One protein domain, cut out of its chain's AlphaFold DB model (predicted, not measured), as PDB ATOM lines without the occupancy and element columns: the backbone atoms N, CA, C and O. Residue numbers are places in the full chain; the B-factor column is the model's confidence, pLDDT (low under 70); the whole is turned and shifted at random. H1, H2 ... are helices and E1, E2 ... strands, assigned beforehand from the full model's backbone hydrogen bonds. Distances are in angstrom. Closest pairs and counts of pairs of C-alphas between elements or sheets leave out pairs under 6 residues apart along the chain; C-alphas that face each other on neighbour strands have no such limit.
ATOM      1  N   GLY A  14     -41.653 -53.663  27.092       74.12
ATOM      2  CA  GLY A  14     -40.245 -53.795  27.444       74.12
ATOM      3  C   GLY A  14     -39.985 -53.958  28.935       74.12
ATOM      4  O   GLY A  14     -39.199 -54.811  29.311       74.12
ATOM      5  N   PHE A  15     -40.693 -53.220  29.790       84.12
ATOM      6  CA  PHE A  15     -40.510 -53.326  31.237       84.12
ATOM      7  C   PHE A  15     -40.903 -54.703  31.802       84.12
ATOM      8  O   PHE A  15     -40.122 -55.308  32.534       84.12
ATOM      9  N   SER A  16     -42.065 -55.248  31.416       84.56
ATOM     10  CA  SER A  16     -42.471 -56.591  31.854       84.56
ATOM     11  C   SER A  16     -41.555 -57.673  31.296       84.56
ATOM     12  O   SER A  16     -41.296 -58.647  31.997       84.56
ATOM     13  N   ASP A  17     -41.088 -57.524  30.055       85.94
ATOM     14  CA  ASP A  17     -40.154 -58.473  29.450       85.94
ATOM     15  C   ASP A  17     -38.824 -58.464  30.218       85.94
ATOM     16  O   ASP A  17     -38.309 -59.523  30.565       85.94
ATOM     17  N   MET A  18     -38.305 -57.285  30.575       87.19
ATOM     18  CA  MET A  18     -37.070 -57.152  31.355       87.19
ATOM     19  C   MET A  18     -37.177 -57.779  32.752       87.19
ATOM     20  O   MET A  18     -36.229 -58.425  33.203       87.19
ATOM     21  N   LEU A  19     -38.325 -57.636  33.424       89.38
ATOM     22  CA  LEU A  19     -38.585 -58.301  34.706       89.38
ATOM     23  C   LEU A  19     -38.726 -59.823  34.544       89.38
ATOM     24  O   LEU A  19     -38.211 -60.587  35.356       89.38
ATOM     25  N   ALA A  20     -39.427 -60.288  33.505       87.31
ATOM     26  CA  ALA A  20     -39.642 -61.714  33.253       87.31
ATOM     27  C   ALA A  20     -38.355 -62.447  32.842       87.31
ATOM     28  O   ALA A  20     -38.164 -63.603  33.212       87.31
ATOM     29  N   LEU A  21     -37.467 -61.771  32.111       88.25
ATOM     30  CA  LEU A  21     -36.149 -62.279  31.722       88.25
ATOM     31  C   LEU A  21     -35.119 -62.213  32.861       88.25
ATOM     32  O   LEU A  21     -34.015 -62.729  32.708       88.25
ATOM     33  N   GLY A  22     -35.456 -61.581  33.989       86.38
ATOM     34  CA  GLY A  22     -34.540 -61.396  35.114       86.38
ATOM     35  C   GLY A  22     -33.419 -60.386  34.849       86.38
ATOM     36  O   GLY A  22     -32.445 -60.363  35.597       86.38
ATOM     37  N   ILE A  23     -33.549 -59.553  33.809       88.69
ATOM     38  CA  ILE A  23     -32.625 -58.444  33.526       88.69
ATOM     39  C   ILE A  23     -32.821 -57.325  34.554       88.69
ATOM     40  O   ILE A  23     -31.857 -56.733  35.034       88.69
ATOM     41  N   LEU A  24     -34.077 -57.068  34.936       90.56
ATOM     42  CA  LEU A  24     -34.422 -56.164  36.029       90.56
ATOM     43  C   LEU A  24     -34.882 -56.959  37.259       90.56
ATOM     44  O   LEU A  24     -35.716 -57.860  37.127       90.56
ATOM     45  N   PRO A  25     -34.386 -56.634  38.465       91.56
ATOM     46  CA  PRO A  25     -34.889 -57.250  39.684       91.56
ATOM     47  C   PRO A  25     -36.321 -56.776  39.999       91.56
ATOM     48  O   PRO A  25     -36.668 -55.628  39.739       91.56
ATOM     49  N   PRO A  26     -37.178 -57.610  40.610       93.19
ATOM     50  CA  PRO A  26     -38.554 -57.231  40.940       93.19
ATOM     51  C   PRO A  26     -38.623 -56.338  42.195       93.19
ATOM     52  O   PRO A  26     -39.122 -56.738  43.244       93.19
ATOM     53  N   LEU A  27     -38.094 -55.116  42.088       93.56
ATOM     54  CA  LEU A  27     -38.062 -54.101  43.143       93.56
ATOM     55  C   LEU A  27     -39.163 -53.061  42.914       93.56
ATOM     56  O   LEU A  27     -38.993 -52.102  42.158       93.56
ATOM     57  N   LYS A  28     -40.306 -53.251  43.571       93.12
ATOM     58  CA  LYS A  28     -41.433 -52.323  43.481       93.12
ATOM     59  C   LYS A  28     -41.094 -51.022  44.206       93.12
ATOM     60  O   LYS A  28     -40.666 -51.058  45.355       93.12
ATOM     61  N   GLY A  29     -41.294 -49.887  43.536       90.81
ATOM     62  CA  GLY A  29     -40.977 -48.555  44.062       90.81
ATOM     63  C   GLY A  29     -39.653 -47.957  43.573       90.81
ATOM     64  O   GLY A  29     -39.431 -46.766  43.790       90.81
ATOM     65  N   LEU A  30     -38.810 -48.733  42.873       91.62
ATOM     66  CA  LEU A  30     -37.565 -48.262  42.237       91.62
ATOM     67  C   LEU A  30     -37.792 -47.716  40.813       91.62
ATOM     68  O   LEU A  30     -37.092 -46.803  40.370       91.62
ATOM     69  N   TYR A  31     -38.743 -48.302  40.086       91.25
ATOM     70  CA  TYR A  31     -38.947 -48.056  38.660       91.25
ATOM     71  C   TYR A  31     -39.980 -46.974  38.381       91.25
ATOM     72  O   TYR A  31     -40.831 -46.677  39.221       91.25
ATOM     73  N   ARG A  32     -39.884 -46.356  37.201       87.19
ATOM     74  CA  ARG A  32     -40.761 -45.246  36.830       87.19
ATOM     75  C   ARG A  32     -42.233 -45.681  36.818       87.19
ATOM     76  O   ARG A  32     -42.558 -46.670  36.155       87.19
ATOM     77  N   PRO A  33     -43.142 -44.907  37.439       85.38
ATOM     78  CA  PRO A  33     -44.562 -45.242  37.471       85.38
ATOM     79  C   PRO A  33     -45.221 -45.296  36.089       85.38
ATOM     80  O   PRO A  33     -46.206 -46.005  35.920       85.38
ATOM     81  N   ASP A  34     -44.704 -44.564  35.093       82.06
ATOM     82  CA  ASP A  34     -45.251 -44.578  33.731       82.06
ATOM     83  C   ASP A  34     -44.981 -45.891  32.988       82.06
ATOM     84  O   ASP A  34     -45.690 -46.201  32.038       82.06
ATOM     85  N   LEU A  35     -44.000 -46.689  33.418       82.62
ATOM     86  CA  LEU A  35     -43.726 -48.010  32.844       82.62
ATOM     87  C   LEU A  35     -44.556 -49.124  33.502       82.62
ATOM     88  O   LEU A  35     -44.669 -50.222  32.946       82.62
ATOM     89  N   GLU A  36     -45.141 -48.849  34.669       85.62
ATOM     90  CA  GLU A  36     -45.954 -49.793  35.425       85.62
ATOM     91  C   GLU A  36     -47.400 -49.806  34.911       85.62
ATOM     92  O   GLU A  36     -48.065 -48.775  34.813       85.62
ATOM     93  N   TYR A  37     -47.925 -50.994  34.607       81.88
ATOM     94  CA  TYR A  37     -49.341 -51.185  34.286       81.88
ATOM     95  C   TYR A  37     -50.051 -51.978  35.395       81.88
ATOM     96  O   TYR A  37     -49.405 -52.752  36.113       81.88
ATOM     97  N   PRO A  38     -51.382 -51.824  35.550       82.44
ATOM     98  CA  PRO A  38     -52.130 -52.500  36.606       82.44
ATOM     99  C   PRO A  38     -51.920 -54.023  36.598       82.44
ATOM    100  O   PRO A  38     -52.066 -54.670  35.563       82.44
ATOM    101  N   GLY A  39     -51.579 -54.587  37.760       84.75
ATOM    102  CA  GLY A  39     -51.396 -56.030  37.955       84.75
ATOM    103  C   GLY A  39     -50.039 -56.601  37.520       84.75
ATOM    104  O   GLY A  39     -49.852 -57.817  37.546       84.75
ATOM    105  N   ILE A  40     -49.060 -55.769  37.135       87.81
ATOM    106  CA  ILE A  40     -47.705 -56.257  36.815       87.81
ATOM    107  C   ILE A  40     -47.041 -56.954  38.013       87.81
ATOM    108  O   ILE A  40     -46.420 -58.005  37.858       87.81
ATOM    109  N   TRP A  41     -47.228 -56.400  39.212       91.44
ATOM    110  CA  TRP A  41     -46.607 -56.873  40.449       91.44
ATOM    111  C   TRP A  41     -47.246 -58.145  41.012       91.44
ATOM    112  O   TRP A  41     -46.582 -58.878  41.743       91.44
ATOM    113  N   ASP A  42     -48.481 -58.464  40.611       90.62
ATOM    114  CA  ASP A  42     -49.229 -59.618  41.125       90.62
ATOM    115  C   ASP A  42     -48.484 -60.939  40.889       90.62
ATOM    116  O   ASP A  42     -48.498 -61.844  41.723       90.62
ATOM    117  N   LYS A  43     -47.750 -61.019  39.773       87.25
ATOM    118  CA  LYS A  43     -46.934 -62.178  39.383       87.25
ATOM    119  C   LYS A  43     -45.685 -62.365  40.249       87.25
ATOM    120  O   LYS A  43     -45.096 -63.444  40.228       87.25
ATOM    121  N   TYR A  44     -45.271 -61.334  40.985       90.38
ATOM    122  CA  TYR A  44     -44.005 -61.302  41.714       90.38
ATOM    123  C   TYR A  44     -44.168 -61.355  43.234       90.38
ATOM    124  O   TYR A  44     -43.174 -61.601  43.902       90.38
ATOM    125  N   TYR A  45     -45.377 -61.237  43.801       87.12
ATOM    126  CA  TYR A  45     -45.577 -61.314  45.262       87.12
ATOM    127  C   TYR A  45     -45.025 -62.598  45.914       87.12
ATOM    128  O   TYR A  45     -44.666 -62.578  47.087       87.12
ATOM    129  N   GLY A  46     -44.932 -63.705  45.168       86.81
ATOM    130  CA  GLY A  46     -44.313 -64.960  45.625       86.81
ATOM    131  C   GLY A  46     -42.850 -65.156  45.204       86.81
ATOM    132  O   GLY A  46     -42.265 -66.200  45.490       86.81
ATOM    133  N   HIS A  47     -42.253 -64.203  44.487       90.88
ATOM    134  CA  HIS A  47     -40.892 -64.314  43.971       90.88
ATOM    135  C   HIS A  47     -39.867 -64.008  45.071       90.88
ATOM    136  O   HIS A  47     -39.972 -63.006  45.770       90.88
ATOM    137  N   GLN A  48     -38.817 -64.825  45.187       89.88
ATOM    138  CA  GLN A  48     -37.836 -64.733  46.285       89.88
ATOM    139  C   GLN A  48     -37.105 -63.382  46.359       89.88
ATOM    140  O   GLN A  48     -36.672 -62.956  47.425       89.88
ATOM    141  N   LEU A  49     -36.945 -62.716  45.213       88.81
ATOM    142  CA  LEU A  49     -36.284 -61.412  45.116       88.81
ATOM    143  C   LEU A  49     -37.253 -60.226  45.173       88.81
ATOM    144  O   LEU A  49     -36.787 -59.089  45.134       88.81
ATOM    145  N   PHE A  50     -38.567 -60.469  45.228       93.81
ATOM    146  CA  PHE A  50     -39.543 -59.387  45.244       93.81
ATOM    147  C   PHE A  50     -39.469 -58.609  46.549       93.81
ATOM    148  O   PHE A  50     -39.491 -59.187  47.638       93.81
ATOM    149  N   ARG A  51     -39.374 -57.287  46.429       93.31
ATOM    150  CA  ARG A  51     -39.383 -56.364  47.564       93.31
ATOM    151  C   ARG A  51     -40.107 -55.093  47.164       93.31
ATOM    152  O   ARG A  51     -39.913 -54.594  46.058       93.31
ATOM    153  N   GLU A  52     -40.886 -54.558  48.091       93.19
ATOM    154  CA  GLU A  52     -41.351 -53.179  48.026       93.19
ATOM    155  C   GLU A  52     -40.328 -52.316  48.763       93.19
ATOM    156  O   GLU A  52     -39.988 -52.594  49.915       93.19
ATOM    157  N   VAL A  53     -39.754 -51.345  48.056       92.19
ATOM    158  CA  VAL A  53     -38.622 -50.548  48.526       92.19
ATOM    159  C   VAL A  53     -38.924 -49.065  48.400       92.19
ATOM    160  O   VAL A  53     -39.427 -48.590  47.383       92.19
ATOM    161  N   GLU A  54     -38.554 -48.323  49.434       91.94
ATOM    162  CA  GLU A  54     -38.438 -46.874  49.371       91.94
ATOM    163  C   GLU A  54     -36.971 -46.543  49.101       91.94
ATOM    164  O   GLU A  54     -36.109 -46.815  49.936       91.94
ATOM    165  N   VAL A  55     -36.683 -46.031  47.905       89.69
ATOM    166  CA  VAL A  55     -35.313 -45.829  47.421       89.69
ATOM    167  C   VAL A  55     -34.941 -44.360  47.537       89.69
ATOM    168  O   VAL A  55     -35.582 -43.505  46.937       89.69
ATOM    169  N   GLN A  56     -33.879 -44.080  48.287       89.81
ATOM    170  CA  GLN A  56     -33.360 -42.728  48.512       89.81
ATOM    171  C   GLN A  56     -32.265 -42.350  47.510       89.81
ATOM    172  O   GLN A  56     -31.939 -41.177  47.374       89.81
ATOM    173  N   GLY A  57     -31.672 -43.334  46.831       87.19
ATOM    174  CA  GLY A  57     -30.638 -43.119  45.829       87.19
ATOM    175  C   GLY A  57     -30.054 -44.421  45.293       87.19
ATOM    176  O   GLY A  57     -30.223 -45.489  45.883       87.19
ATOM    177  N   VAL A  58     -29.346 -44.322  44.172       89.12
ATOM    178  CA  VAL A  58     -28.648 -45.431  43.511       89.12
ATOM    179  C   VAL A  58     -27.160 -45.113  43.434       89.12
ATOM    180  O   VAL A  58     -26.776 -44.011  43.055       89.12
ATOM    181  N   LEU A  59     -26.308 -46.080  43.773       89.56
ATOM    182  CA  LEU A  59     -24.859 -45.963  43.603       89.56
ATOM    183  C   LEU A  59     -24.444 -46.635  42.293       89.56
ATOM    184  O   LEU A  59     -24.649 -47.836  42.120       89.56
ATOM    185  N   LEU A  60     -23.830 -45.875  41.387       87.69
ATOM    186  CA  LEU A  60     -23.200 -46.405  40.180       87.69
ATOM    187  C   LEU A  60     -21.696 -46.530  40.413       87.69
ATOM    188  O   LEU A  60     -21.004 -45.529  40.609       87.69
ATOM    189  N   SER A  61     -21.183 -47.758  40.346       83.38
ATOM    190  CA  SER A  61     -19.759 -48.035  40.548       83.38
ATOM    191  C   SER A  61     -18.889 -47.477  39.417       83.38
ATOM    192  O   SER A  61     -17.870 -46.848  39.688       83.38
ATOM    193  N   HIS A  62     -19.286 -47.696  38.159       86.50
ATOM    194  CA  HIS A  62     -18.571 -47.219  36.975       86.50
ATOM    195  C   HIS A  62     -19.466 -47.200  35.727       86.50
ATOM    196  O   HIS A  62     -20.513 -47.840  35.680       86.50
ATOM    197  N   ALA A  63     -19.041 -46.464  34.699       82.31
ATOM    198  CA  ALA A  63     -19.833 -46.165  33.505       82.31
ATOM    199  C   ALA A  63     -19.731 -47.214  32.379       82.31
ATOM    200  O   ALA A  63     -19.630 -46.856  31.205       82.31
ATOM    201  N   HIS A  64     -19.753 -48.505  32.714       84.94
ATOM    202  CA  HIS A  64     -19.965 -49.548  31.706       84.94
ATOM    203  C   HIS A  64     -21.457 -49.774  31.455       84.94
ATOM    204  O   HIS A  64     -22.300 -49.549  32.326       84.94
ATOM    205  N   TYR A  65     -21.785 -50.222  30.244       76.88
ATOM    206  CA  TYR A  65     -23.171 -50.321  29.795       76.88
ATOM    207  C   TYR A  65     -23.997 -51.349  30.579       76.88
ATOM    208  O   TYR A  65     -25.176 -51.125  30.832       76.88
ATOM    209  N   ASP A  66     -23.385 -52.433  31.046       78.50
ATOM    210  CA  ASP A  66     -24.020 -53.416  31.927       78.50
ATOM    211  C   ASP A  66     -24.388 -52.839  33.307       78.50
ATOM    212  O   ASP A  66     -25.286 -53.353  33.972       78.50
ATOM    213  N   HIS A  67     -23.768 -51.723  33.707       81.19
ATOM    214  CA  HIS A  67     -24.052 -51.027  34.960       81.19
ATOM    215  C   HIS A  67     -24.998 -49.826  34.804       81.19
ATOM    216  O   HIS A  67     -25.828 -49.592  35.682       81.19
ATOM    217  N   CYS A  68     -24.902 -49.065  33.709       80.38
ATOM    218  CA  CYS A  68     -25.683 -47.834  33.509       80.38
ATOM    219  C   CYS A  68     -26.789 -47.945  32.442       80.38
ATOM    220  O   CYS A  68     -27.672 -47.092  32.374       80.38
ATOM    221  N   GLY A  69     -26.791 -49.003  31.626       80.06
ATOM    222  CA  GLY A  69     -27.672 -49.145  30.459       80.06
ATOM    223  C   GLY A  69     -29.160 -49.292  30.785       80.06
ATOM    224  O   GLY A  69     -30.013 -49.087  29.921       80.06
ATOM    225  N   HIS A  70     -29.487 -49.591  32.042       85.19
ATOM    226  CA  HIS A  70     -30.854 -49.782  32.523       85.19
ATOM    227  C   HIS A  70     -31.408 -48.584  33.309       85.19
ATOM    228  O   HIS A  70     -32.531 -48.651  33.808       85.19
ATOM    229  N   PHE A  71     -30.682 -47.467  33.392       85.19
ATOM    230  CA  PHE A  71     -31.126 -46.300  34.165       85.19
ATOM    231  C   PHE A  71     -32.394 -45.644  33.613       85.19
ATOM    232  O   PHE A  71     -33.172 -45.105  34.387       85.19
ATOM    233  N   SER A  72     -32.693 -45.842  32.326       81.88
ATOM    234  CA  SER A  72     -33.963 -45.437  31.699       81.88
ATOM    235  C   SER A  72     -35.231 -45.975  32.389       81.88
ATOM    236  O   SER A  72     -36.321 -45.432  32.192       81.88
ATOM    237  N   TYR A  73     -35.105 -47.046  33.183       86.62
ATOM    238  CA  TYR A  73     -36.204 -47.641  33.945       86.62
ATOM    239  C   TYR A  73     -36.346 -47.060  35.355       86.62
ATOM    240  O   TYR A  73     -37.384 -47.272  35.981       86.62
ATOM    241  N   LEU A  74     -35.326 -46.369  35.871       87.06
ATOM    242  CA  LEU A  74     -35.330 -45.799  37.216       87.06
ATOM    243  C   LEU A  74     -36.243 -44.586  37.291       87.06
ATOM    244  O   LEU A  74     -36.316 -43.785  36.360       87.06
ATOM    245  N   ARG A  75     -36.906 -44.445  38.436       87.19
ATOM    246  CA  ARG A  75     -37.626 -43.229  38.800       87.19
ATOM    247  C   ARG A  75     -36.763 -41.983  38.638       87.19
ATOM    248  O   ARG A  75     -35.624 -41.945  39.092       87.19
ATOM    249  N   GLU A  76     -37.359 -40.958  38.043       82.31
ATOM    250  CA  GLU A  76     -36.712 -39.681  37.721       82.31
ATOM    251  C   GLU A  76     -36.302 -38.902  38.983       82.31
ATOM    252  O   GLU A  76     -35.334 -38.147  38.960       82.31
ATOM    253  N   ASP A  77     -37.001 -39.126  40.100       83.00
ATOM    254  CA  ASP A  77     -36.743 -38.469  41.381       83.00
ATOM    255  C   ASP A  77     -35.650 -39.144  42.229       83.00
ATOM    256  O   ASP A  77     -35.226 -38.580  43.238       83.00
ATOM    257  N   VAL A  78     -35.168 -40.327  41.833       85.62
ATOM    258  CA  VAL A  78     -34.139 -41.060  42.580       85.62
ATOM    259  C   VAL A  78     -32.745 -40.568  42.165       85.62
ATOM    260  O   VAL A  78     -32.356 -40.753  41.010       85.62
ATOM    261  N   PRO A  79     -31.950 -39.980  43.082       84.88
ATOM    262  CA  PRO A  79     -30.617 -39.491  42.748       84.88
ATOM    263  C   PRO A  79     -29.648 -40.640  42.470       84.88
ATOM    264  O   PRO A  79     -29.667 -41.678  43.139       84.88
ATOM    265  N   VAL A  80     -28.744 -40.423  41.515       86.31
ATOM    266  CA  VAL A  80     -27.665 -41.361  41.193       86.31
ATOM    267  C   VAL A  80     -26.334 -40.774  41.649       86.31
ATOM    268  O   VAL A  80     -25.918 -39.698  41.219       86.31
ATOM    269  N   PHE A  81     -25.634 -41.516  42.498       84.94
ATOM    270  CA  PHE A  81     -24.329 -41.161  43.036       84.94
ATOM    271  C   PHE A  81     -23.235 -41.971  42.348       84.94
ATOM    272  O   PHE A  81     -23.312 -43.197  42.253       84.94
ATOM    273  N   THR A  82     -22.195 -41.294  41.871       86.94
ATOM    274  CA  THR A  82     -21.056 -41.936  41.201       86.94
ATOM    275  C   THR A  82     -19.820 -41.041  41.232       86.94
ATOM    276  O   THR A  82     -19.892 -39.894  41.675       86.94
ATOM    277  N   SER A  83     -18.678 -41.544  40.763       84.69
ATOM    278  CA  SER A  83     -17.471 -40.728  40.593       84.69
ATOM    279  C   SER A  83     -17.639 -39.722  39.452       84.69
ATOM    280  O   SER A  83     -18.335 -39.985  38.469       84.69
ATOM    281  N   LEU A  84     -16.953 -38.578  39.535       84.06
ATOM    282  CA  LEU A  84     -17.004 -37.548  38.489       84.06
ATOM    283  C   LEU A  84     -16.669 -38.114  37.097       84.06
ATOM    284  O   LEU A  84     -17.369 -37.838  36.126       84.06
ATOM    285  N   THR A  85     -15.636 -38.953  37.007       85.75
ATOM    286  CA  THR A  85     -15.219 -39.599  35.754       85.75
ATOM    287  C   THR A  85     -16.324 -40.473  35.163       85.75
ATOM    288  O   THR A  85     -16.570 -40.431  33.955       85.75
ATOM    289  N   SER A  86     -17.028 -41.235  36.004       82.69
ATOM    290  CA  SER A  86     -18.136 -42.086  35.559       82.69
ATOM    291  C   SER A  86     -19.330 -41.250  35.116       82.69
ATOM    292  O   SER A  86     -19.878 -41.507  34.049       82.69
ATOM    293  N   ALA A  87     -19.677 -40.193  35.856       83.25
ATOM    294  CA  ALA A  87     -20.741 -39.268  35.463       83.25
ATOM    295  C   ALA A  87     -20.468 -38.626  34.090       83.25
ATOM    296  O   ALA A  87     -21.346 -38.600  33.227       83.25
ATOM    297  N   LEU A  88     -19.238 -38.158  33.855       84.38
ATOM    298  CA  LEU A  88     -18.834 -37.580  32.570       84.38
ATOM    299  C   LEU A  88     -18.863 -38.608  31.435       84.38
ATOM    300  O   LEU A  88     -19.292 -38.286  30.328       84.38
ATOM    301  N   THR A  89     -18.456 -39.847  31.711       83.25
ATOM    302  CA  THR A  89     -18.505 -40.940  30.731       83.25
ATOM    303  C   THR A  89     -19.949 -41.299  30.382       83.25
ATOM    304  O   THR A  89     -20.278 -41.392  29.205       83.25
ATOM    305  N   CYS A  90     -20.840 -41.414  31.372       80.31
ATOM    306  CA  CYS A  90     -22.277 -41.606  31.155       80.31
ATOM    307  C   CYS A  90     -22.873 -40.497  30.281       80.31
ATOM    308  O   CYS A  90     -23.600 -40.787  29.331       80.31
ATOM    309  N   LYS A  91     -22.511 -39.237  30.548       81.25
ATOM    310  CA  LYS A  91     -22.932 -38.106  29.719       81.25
ATOM    311  C   LYS A  91     -22.409 -38.229  28.284       81.25
ATOM    312  O   LYS A  91     -23.176 -38.050  27.345       81.25
ATOM    313  N   ALA A  92     -21.133 -38.563  28.100       83.06
ATOM    314  CA  ALA A  92     -20.546 -38.739  26.772       83.06
ATOM    315  C   ALA A  92     -21.201 -39.893  25.992       83.06
ATOM    316  O   ALA A  92     -21.482 -39.743  24.803       83.06
ATOM    317  N   LEU A  93     -21.496 -41.017  26.656       78.00
ATOM    318  CA  LEU A  93     -22.236 -42.142  26.073       78.00
ATOM    319  C   LEU A  93     -23.625 -41.705  25.597       78.00
ATOM    320  O   LEU A  93     -24.038 -42.051  24.491       78.00
ATOM    321  N   GLN A  94     -24.326 -40.905  26.400       74.62
ATOM    322  CA  GLN A  94     -25.632 -40.373  26.029       74.62
ATOM    323  C   GLN A  94     -25.557 -39.388  24.850       74.62
ATOM    324  O   GLN A  94     -26.344 -39.503  23.910       74.62
ATOM    325  N   ASP A  95     -24.601 -38.457  24.870       76.25
ATOM    326  CA  ASP A  95     -24.442 -37.429  23.833       76.25
ATOM    327  C   ASP A  95     -24.038 -38.029  22.474       76.25
ATOM    328  O   ASP A  95     -24.436 -37.531  21.420       76.25
ATOM    329  N   THR A  96     -23.262 -39.117  22.485       77.94
ATOM    330  CA  THR A  96     -22.738 -39.767  21.270       77.94
ATOM    331  C   THR A  96     -23.589 -40.944  20.778       77.94
ATOM    332  O   THR A  96     -23.400 -41.401  19.652       77.94
ATOM    333  N   GLY A  97     -24.572 -41.403  21.562       64.38
ATOM    334  CA  GLY A  97     -25.385 -42.600  21.294       64.38
ATOM    335  C   GLY A  97     -26.398 -42.515  20.139       64.38
ATOM    336  O   GLY A  97     -27.160 -43.457  19.925       64.38
ATOM    337  N   GLY A  98     -26.450 -41.408  19.391       55.69
ATOM    338  CA  GLY A  98     -27.089 -41.364  18.066       55.69
ATOM    339  C   GLY A  98     -28.614 -41.570  17.992       55.69
ATOM    340  O   GLY A  98     -29.108 -41.940  16.931       55.69
ATOM    341  N   GLY A  99     -29.384 -41.336  19.062       53.19
ATOM    342  CA  GLY A  99     -30.860 -41.375  19.004       53.19
ATOM    343  C   GLY A  99     -31.521 -42.708  19.365       53.19
ATOM    344  O   GLY A  99     -32.748 -42.791  19.364       53.19
ATOM    345  N   ALA A 100     -30.751 -43.755  19.675       53.56
ATOM    346  CA  ALA A 100     -31.295 -45.029  20.151       53.56
ATOM    347  C   ALA A 100     -31.605 -44.995  21.665       53.56
ATOM    348  O   ALA A 100     -31.250 -44.043  22.351       53.56
ATOM    349  N   ARG A 101     -32.226 -46.066  22.193       46.69
ATOM    350  CA  ARG A 101     -32.671 -46.336  23.593       46.69
ATOM    351  C   ARG A 101     -31.666 -46.006  24.728       46.69
ATOM    352  O   ARG A 101     -31.994 -46.139  25.900       46.69
ATOM    353  N   LEU A 102     -30.461 -45.576  24.374       49.28
ATOM    354  CA  LEU A 102     -29.333 -45.136  25.195       49.28
ATOM    355  C   LEU A 102     -29.487 -43.713  25.770       49.28
ATOM    356  O   LEU A 102     -28.599 -43.237  26.469       49.28
ATOM    357  N   GLN A 103     -30.581 -43.011  25.463       55.62
ATOM    358  CA  GLN A 103     -30.738 -41.580  25.745       55.62
ATOM    359  C   GLN A 103     -31.359 -41.229  27.103       55.62
ATOM    360  O   GLN A 103     -31.749 -40.084  27.293       55.62
ATOM    361  N   GLU A 104     -31.443 -42.162  28.052       57.97
ATOM    362  CA  GLU A 104     -32.020 -41.877  29.376       57.97
ATOM    363  C   GLU A 104     -31.123 -42.347  30.526       57.97
ATOM    364  O   GLU A 104     -31.574 -43.004  31.459       57.97
ATOM    365  N   ILE A 105     -29.821 -42.050  30.438       58.03
ATOM    366  CA  ILE A 105     -28.865 -42.300  31.531       58.03
ATOM    367  C   ILE A 105     -28.787 -41.074  32.454       58.03
ATOM    368  O   ILE A 105     -28.738 -41.211  33.672       58.03
ATOM    369  N   CYS A 106     -28.786 -39.875  31.869       53.97
ATOM    370  CA  CYS A 106     -28.666 -38.592  32.563       53.97
ATOM    371  C   CYS A 106     -29.910 -37.693  32.430       53.97
ATOM    372  O   CYS A 106     -30.113 -36.815  33.266       53.97
ATOM    373  N   TYR A 107     -30.739 -37.889  31.400       53.78
ATOM    374  CA  TYR A 107     -31.968 -37.116  31.170       53.78
ATOM    375  C   TYR A 107     -33.087 -38.050  30.753       53.78
ATOM    376  O   TYR A 107     -32.891 -38.816  29.818       53.78
ATOM    377  N   THR A 108     -34.252 -37.956  31.377       54.16
ATOM    378  CA  THR A 108     -35.359 -38.868  31.083       54.16
ATOM    379  C   THR A 108     -36.473 -38.135  30.340       54.16
ATOM    380  O   THR A 108     -36.766 -36.968  30.608       54.16
ATOM    381  N   VAL A 109     -37.102 -38.810  29.376       51.56
ATOM    382  CA  VAL A 109     -38.276 -38.324  28.649       51.56
ATOM    383  C   VAL A 109     -39.507 -39.032  29.196       51.56
ATOM    384  O   VAL A 109     -39.653 -40.255  29.097       51.56
ATOM    385  N   ARG A 110     -40.436 -38.260  29.764       48.75
ATOM    386  CA  ARG A 110     -41.697 -38.783  30.298       48.75
ATOM    387  C   ARG A 110     -42.504 -39.502  29.216       48.75
ATOM    388  O   ARG A 110     -42.709 -38.958  28.121       48.75
ATOM    389  N   ARG A 111     -43.004 -40.706  29.506       52.88
ATOM    390  CA  ARG A 111     -43.943 -41.406  28.618       52.88
ATOM    391  C   ARG A 111     -45.354 -41.293  29.182       52.88
ATOM    392  O   ARG A 111     -45.569 -41.291  30.387       52.88
ATOM    393  N   GLU A 112     -46.330 -41.151  28.294       44.09
ATOM    394  CA  GLU A 112     -47.746 -41.128  28.654       44.09
ATOM    395  C   GLU A 112     -48.451 -42.350  28.070       44.09
ATOM    396  O   GLU A 112     -48.226 -42.748  26.920       44.09
ATOM    397  N   LEU A 113     -49.352 -42.926  28.866       43.03
ATOM    398  CA  LEU A 113     -50.237 -43.991  28.427       43.03
ATOM    399  C   LEU A 113     -51.383 -43.387  27.606       43.03
ATOM    400  O   LEU A 113     -52.286 -42.749  28.149       43.03
ATOM    401  N   LYS A 114     -51.378 -43.605  26.287       40.91
ATOM    402  CA  LYS A 114     -52.444 -43.134  25.392       40.91
ATOM    403  C   LYS A 114     -53.005 -44.299  24.581       40.91
ATOM    404  O   LYS A 114     -52.342 -44.824  23.690       40.91
ATOM    405  N   GLY A 115     -54.236 -44.708  24.897       42.34
ATOM    406  CA  GLY A 115     -54.930 -45.798  24.197       42.34
ATOM    407  C   GLY A 115     -54.305 -47.184  24.403       42.34
ATOM    408  O   GLY A 115     -54.318 -47.990  23.480       42.34
ATOM    409  N   GLY A 116     -53.719 -47.448  25.578       49.22
ATOM    410  CA  GLY A 116     -53.072 -48.730  25.895       49.22
ATOM    411  C   GLY A 116     -51.628 -48.873  25.396       49.22
ATOM    412  O   GLY A 116     -51.035 -49.932  25.569       49.22
ATOM    413  N   LEU A 117     -51.046 -47.823  24.806       38.62
ATOM    414  CA  LEU A 117     -49.630 -47.770  24.435       38.62
ATOM    415  C   LEU A 117     -48.904 -46.673  25.214       38.62
ATOM    416  O   LEU A 117     -49.387 -45.540  25.280       38.62
ATOM    417  N   LEU A 118     -47.720 -46.996  25.739       46.03
ATOM    418  CA  LEU A 118     -46.775 -46.005  26.249       46.03
ATOM    419  C   LEU A 118     -46.116 -45.297  25.067       46.03
ATOM    420  O   LEU A 118     -45.431 -45.925  24.258       46.03
ATOM    421  N   LYS A 119     -46.345 -43.991  24.943       46.16
ATOM    422  CA  LYS A 119     -45.688 -43.144  23.943       46.16
ATOM    423  C   LYS A 119     -44.856 -42.085  24.647       46.16
ATOM    424  O   LYS A 119     -45.323 -41.482  25.609       46.16
ATOM    425  N   ALA A 120     -43.644 -41.843  24.147       44.00
ATOM    426  CA  ALA A 120     -42.859 -40.687  24.564       44.00
ATOM    427  C   ALA A 120     -43.671 -39.407  24.314       44.00
ATOM    428  O   ALA A 120     -44.283 -39.253  23.250       44.00
ATOM    429  N   THR A 121     -43.728 -38.534  25.317       44.84
ATOM    430  CA  THR A 121     -44.397 -37.240  25.180       44.84
ATOM    431  C   THR A 121     -43.593 -36.304  24.278       44.84
ATOM    432  O   THR A 121     -42.383 -36.437  24.107       44.84
ATOM    433  N   ASP A 122     -44.299 -35.388  23.620       44.94
ATOM    434  CA  ASP A 122     -43.716 -34.439  22.675       44.94
ATOM    435  C   ASP A 122     -42.881 -33.394  23.440       44.94
ATOM    436  O   ASP A 122     -43.402 -32.726  24.337       44.94
ATOM    437  N   TYR A 123     -41.608 -33.215  23.074       44.19
ATOM    438  CA  TYR A 123     -40.649 -32.312  23.744       44.19
ATOM    439  C   TYR A 123     -41.108 -30.843  23.803       44.19
ATOM    440  O   TYR A 123     -40.591 -30.040  24.575       44.19
ATOM    441  N   ARG A 124     -42.084 -30.469  22.965       42.78
ATOM    442  CA  ARG A 124     -42.713 -29.141  22.952       42.78
ATOM    443  C   ARG A 124     -43.741 -28.933  24.065       42.78
ATOM    444  O   ARG A 124     -44.168 -27.803  24.271       42.78
ATOM    445  N   LYS A 125     -44.183 -30.004  24.732       39.41
ATOM    446  CA  LYS A 125     -45.199 -29.960  25.795       39.41
ATOM    447  C   LYS A 125     -44.624 -30.179  27.189       39.41
ATOM    448  O   LYS A 125     -45.176 -29.622  28.129       39.41
ATOM    449  N   PHE A 126     -43.521 -30.917  27.310       39.00
ATOM    450  CA  PHE A 126     -42.816 -31.124  28.573       39.00
ATOM    451  C   PHE A 126     -41.298 -31.041  28.341       39.00
ATOM    452  O   PHE A 126     -40.796 -31.726  27.446       39.00
ATOM    453  N   PRO A 127     -40.566 -30.188  29.082       35.50
ATOM    454  CA  PRO A 127     -39.109 -30.157  29.021       35.50
ATOM    455  C   PRO A 127     -38.517 -31.470  29.552       35.50
ATOM    456  O   PRO A 127     -39.162 -32.197  30.303       35.50
ATOM    457  N   HIS A 128     -37.283 -31.771  29.152       41.66
ATOM    458  CA  HIS A 128     -36.524 -32.895  29.695       41.66
ATOM    459  C   HIS A 128     -36.271 -32.676  31.189       41.66
ATOM    460  O   HIS A 128     -35.797 -31.608  31.583       41.66
ATOM    461  N   GLU A 129     -36.555 -33.682  32.015       47.34
ATOM    462  CA  GLU A 129     -36.179 -33.654  33.426       47.34
ATOM    463  C   GLU A 129     -34.792 -34.288  33.573       47.34
ATOM    464  O   GLU A 129     -34.533 -35.417  33.144       47.34
ATOM    465  N   GLN A 130     -33.859 -33.501  34.107       43.41
ATOM    466  CA  GLN A 130     -32.504 -33.951  34.389       43.41
ATOM    467  C   GLN A 130     -32.528 -34.814  35.648       43.41
ATOM    468  O   GLN A 130     -32.880 -34.326  36.722       43.41
ATOM    469  N   ALA A 131     -32.109 -36.075  35.525       48.75
ATOM    470  CA  ALA A 131     -31.856 -36.903  36.693       48.75
ATOM    471  C   ALA A 131     -30.690 -36.285  37.481       48.75
ATOM    472  O   ALA A 131     -29.672 -35.880  36.904       48.75
ATOM    473  N   SER A 132     -30.825 -36.186  38.801       43.31
ATOM    474  CA  SER A 132     -29.792 -35.622  39.669       43.31
ATOM    475  C   SER A 132     -28.595 -36.579  39.773       43.31
ATOM    476  O   SER A 132     -28.501 -37.414  40.671       43.31
ATOM    477  N   LEU A 133     -27.650 -36.463  38.834       47.12
ATOM    478  CA  LEU A 133     -26.326 -37.073  38.954       47.12
ATOM    479  C   LEU A 133     -25.440 -36.182  39.827       47.12
ATOM    480  O   LEU A 133     -24.819 -35.228  39.351       47.12
ATOM    481  N   SER A 134     -25.358 -36.499  41.115       47.06
ATOM    482  CA  SER A 134     -24.369 -35.898  42.010       47.06
ATOM    483  C   SER A 134     -23.070 -36.698  41.955       47.06
ATOM    484  O   SER A 134     -23.000 -37.837  42.420       47.06
ATOM    485  N   GLY A 135     -22.028 -36.082  41.393       41.38
ATOM    486  CA  GLY A 135     -20.665 -36.586  41.499       41.38
ATOM    487  C   GLY A 135     -20.210 -36.533  42.954       41.38
ATOM    488  O   GLY A 135     -20.092 -35.449  43.524       41.38
ATOM    489  N   LEU A 136     -19.951 -37.692  43.555       40.72
ATOM    490  CA  LEU A 136     -19.225 -37.755  44.815       40.72
ATOM    491  C   LEU A 136     -17.797 -37.298  44.508       40.72
ATOM    492  O   LEU A 136     -17.033 -38.006  43.848       40.72
TER     493      LEU A 136
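AT A GLANCE: This is residues 14 to 136 of the 143 residues of an uncharacterized protein of Moorella thermoacetica (UniProt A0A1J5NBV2). With little regular structure, long loops join three corners: helix H1; the antiparallel hairpin E2 E3; and helix H3 beside parallel strands E1 and E4. Of 123 printed residues, 40 are in named elements, in order H1 H2 E1 H3 E2 E3 E4, class mixed. It is compact, radius of gyration of the C-alphas 14.9 A, spanning 40 by 35 by 23 A.

HOW THE PARTS SIT: H1, residues 14 to 20, is apart from the other named elements. H2, residues 65 to 68, is near H3, residues 84 to 96; their closest C-alphas, 68 and 90, are 7.5 A apart. E1, residues 80 to 83, and E4, 133 to 136, have N 136 and O 82 within hydrogen-bond range, 2.9 A. E2, residues 111 to 114, and E3, 117 to 120, have N 112 and O 119 at 2.9 A. Every O i to N i+4 pair in H1 and H3 is within range.

IN THESE COORDINATES: C-alpha 14 is at (-40.245, -53.795, 27.444), C-alpha 136 at (-19.225, -37.755, 44.815); H3 is 18.3 A long.

THE WHOLE: Residues 97 to 136 are under pLDDT 70. The 44-residue link H1 to H2 is long.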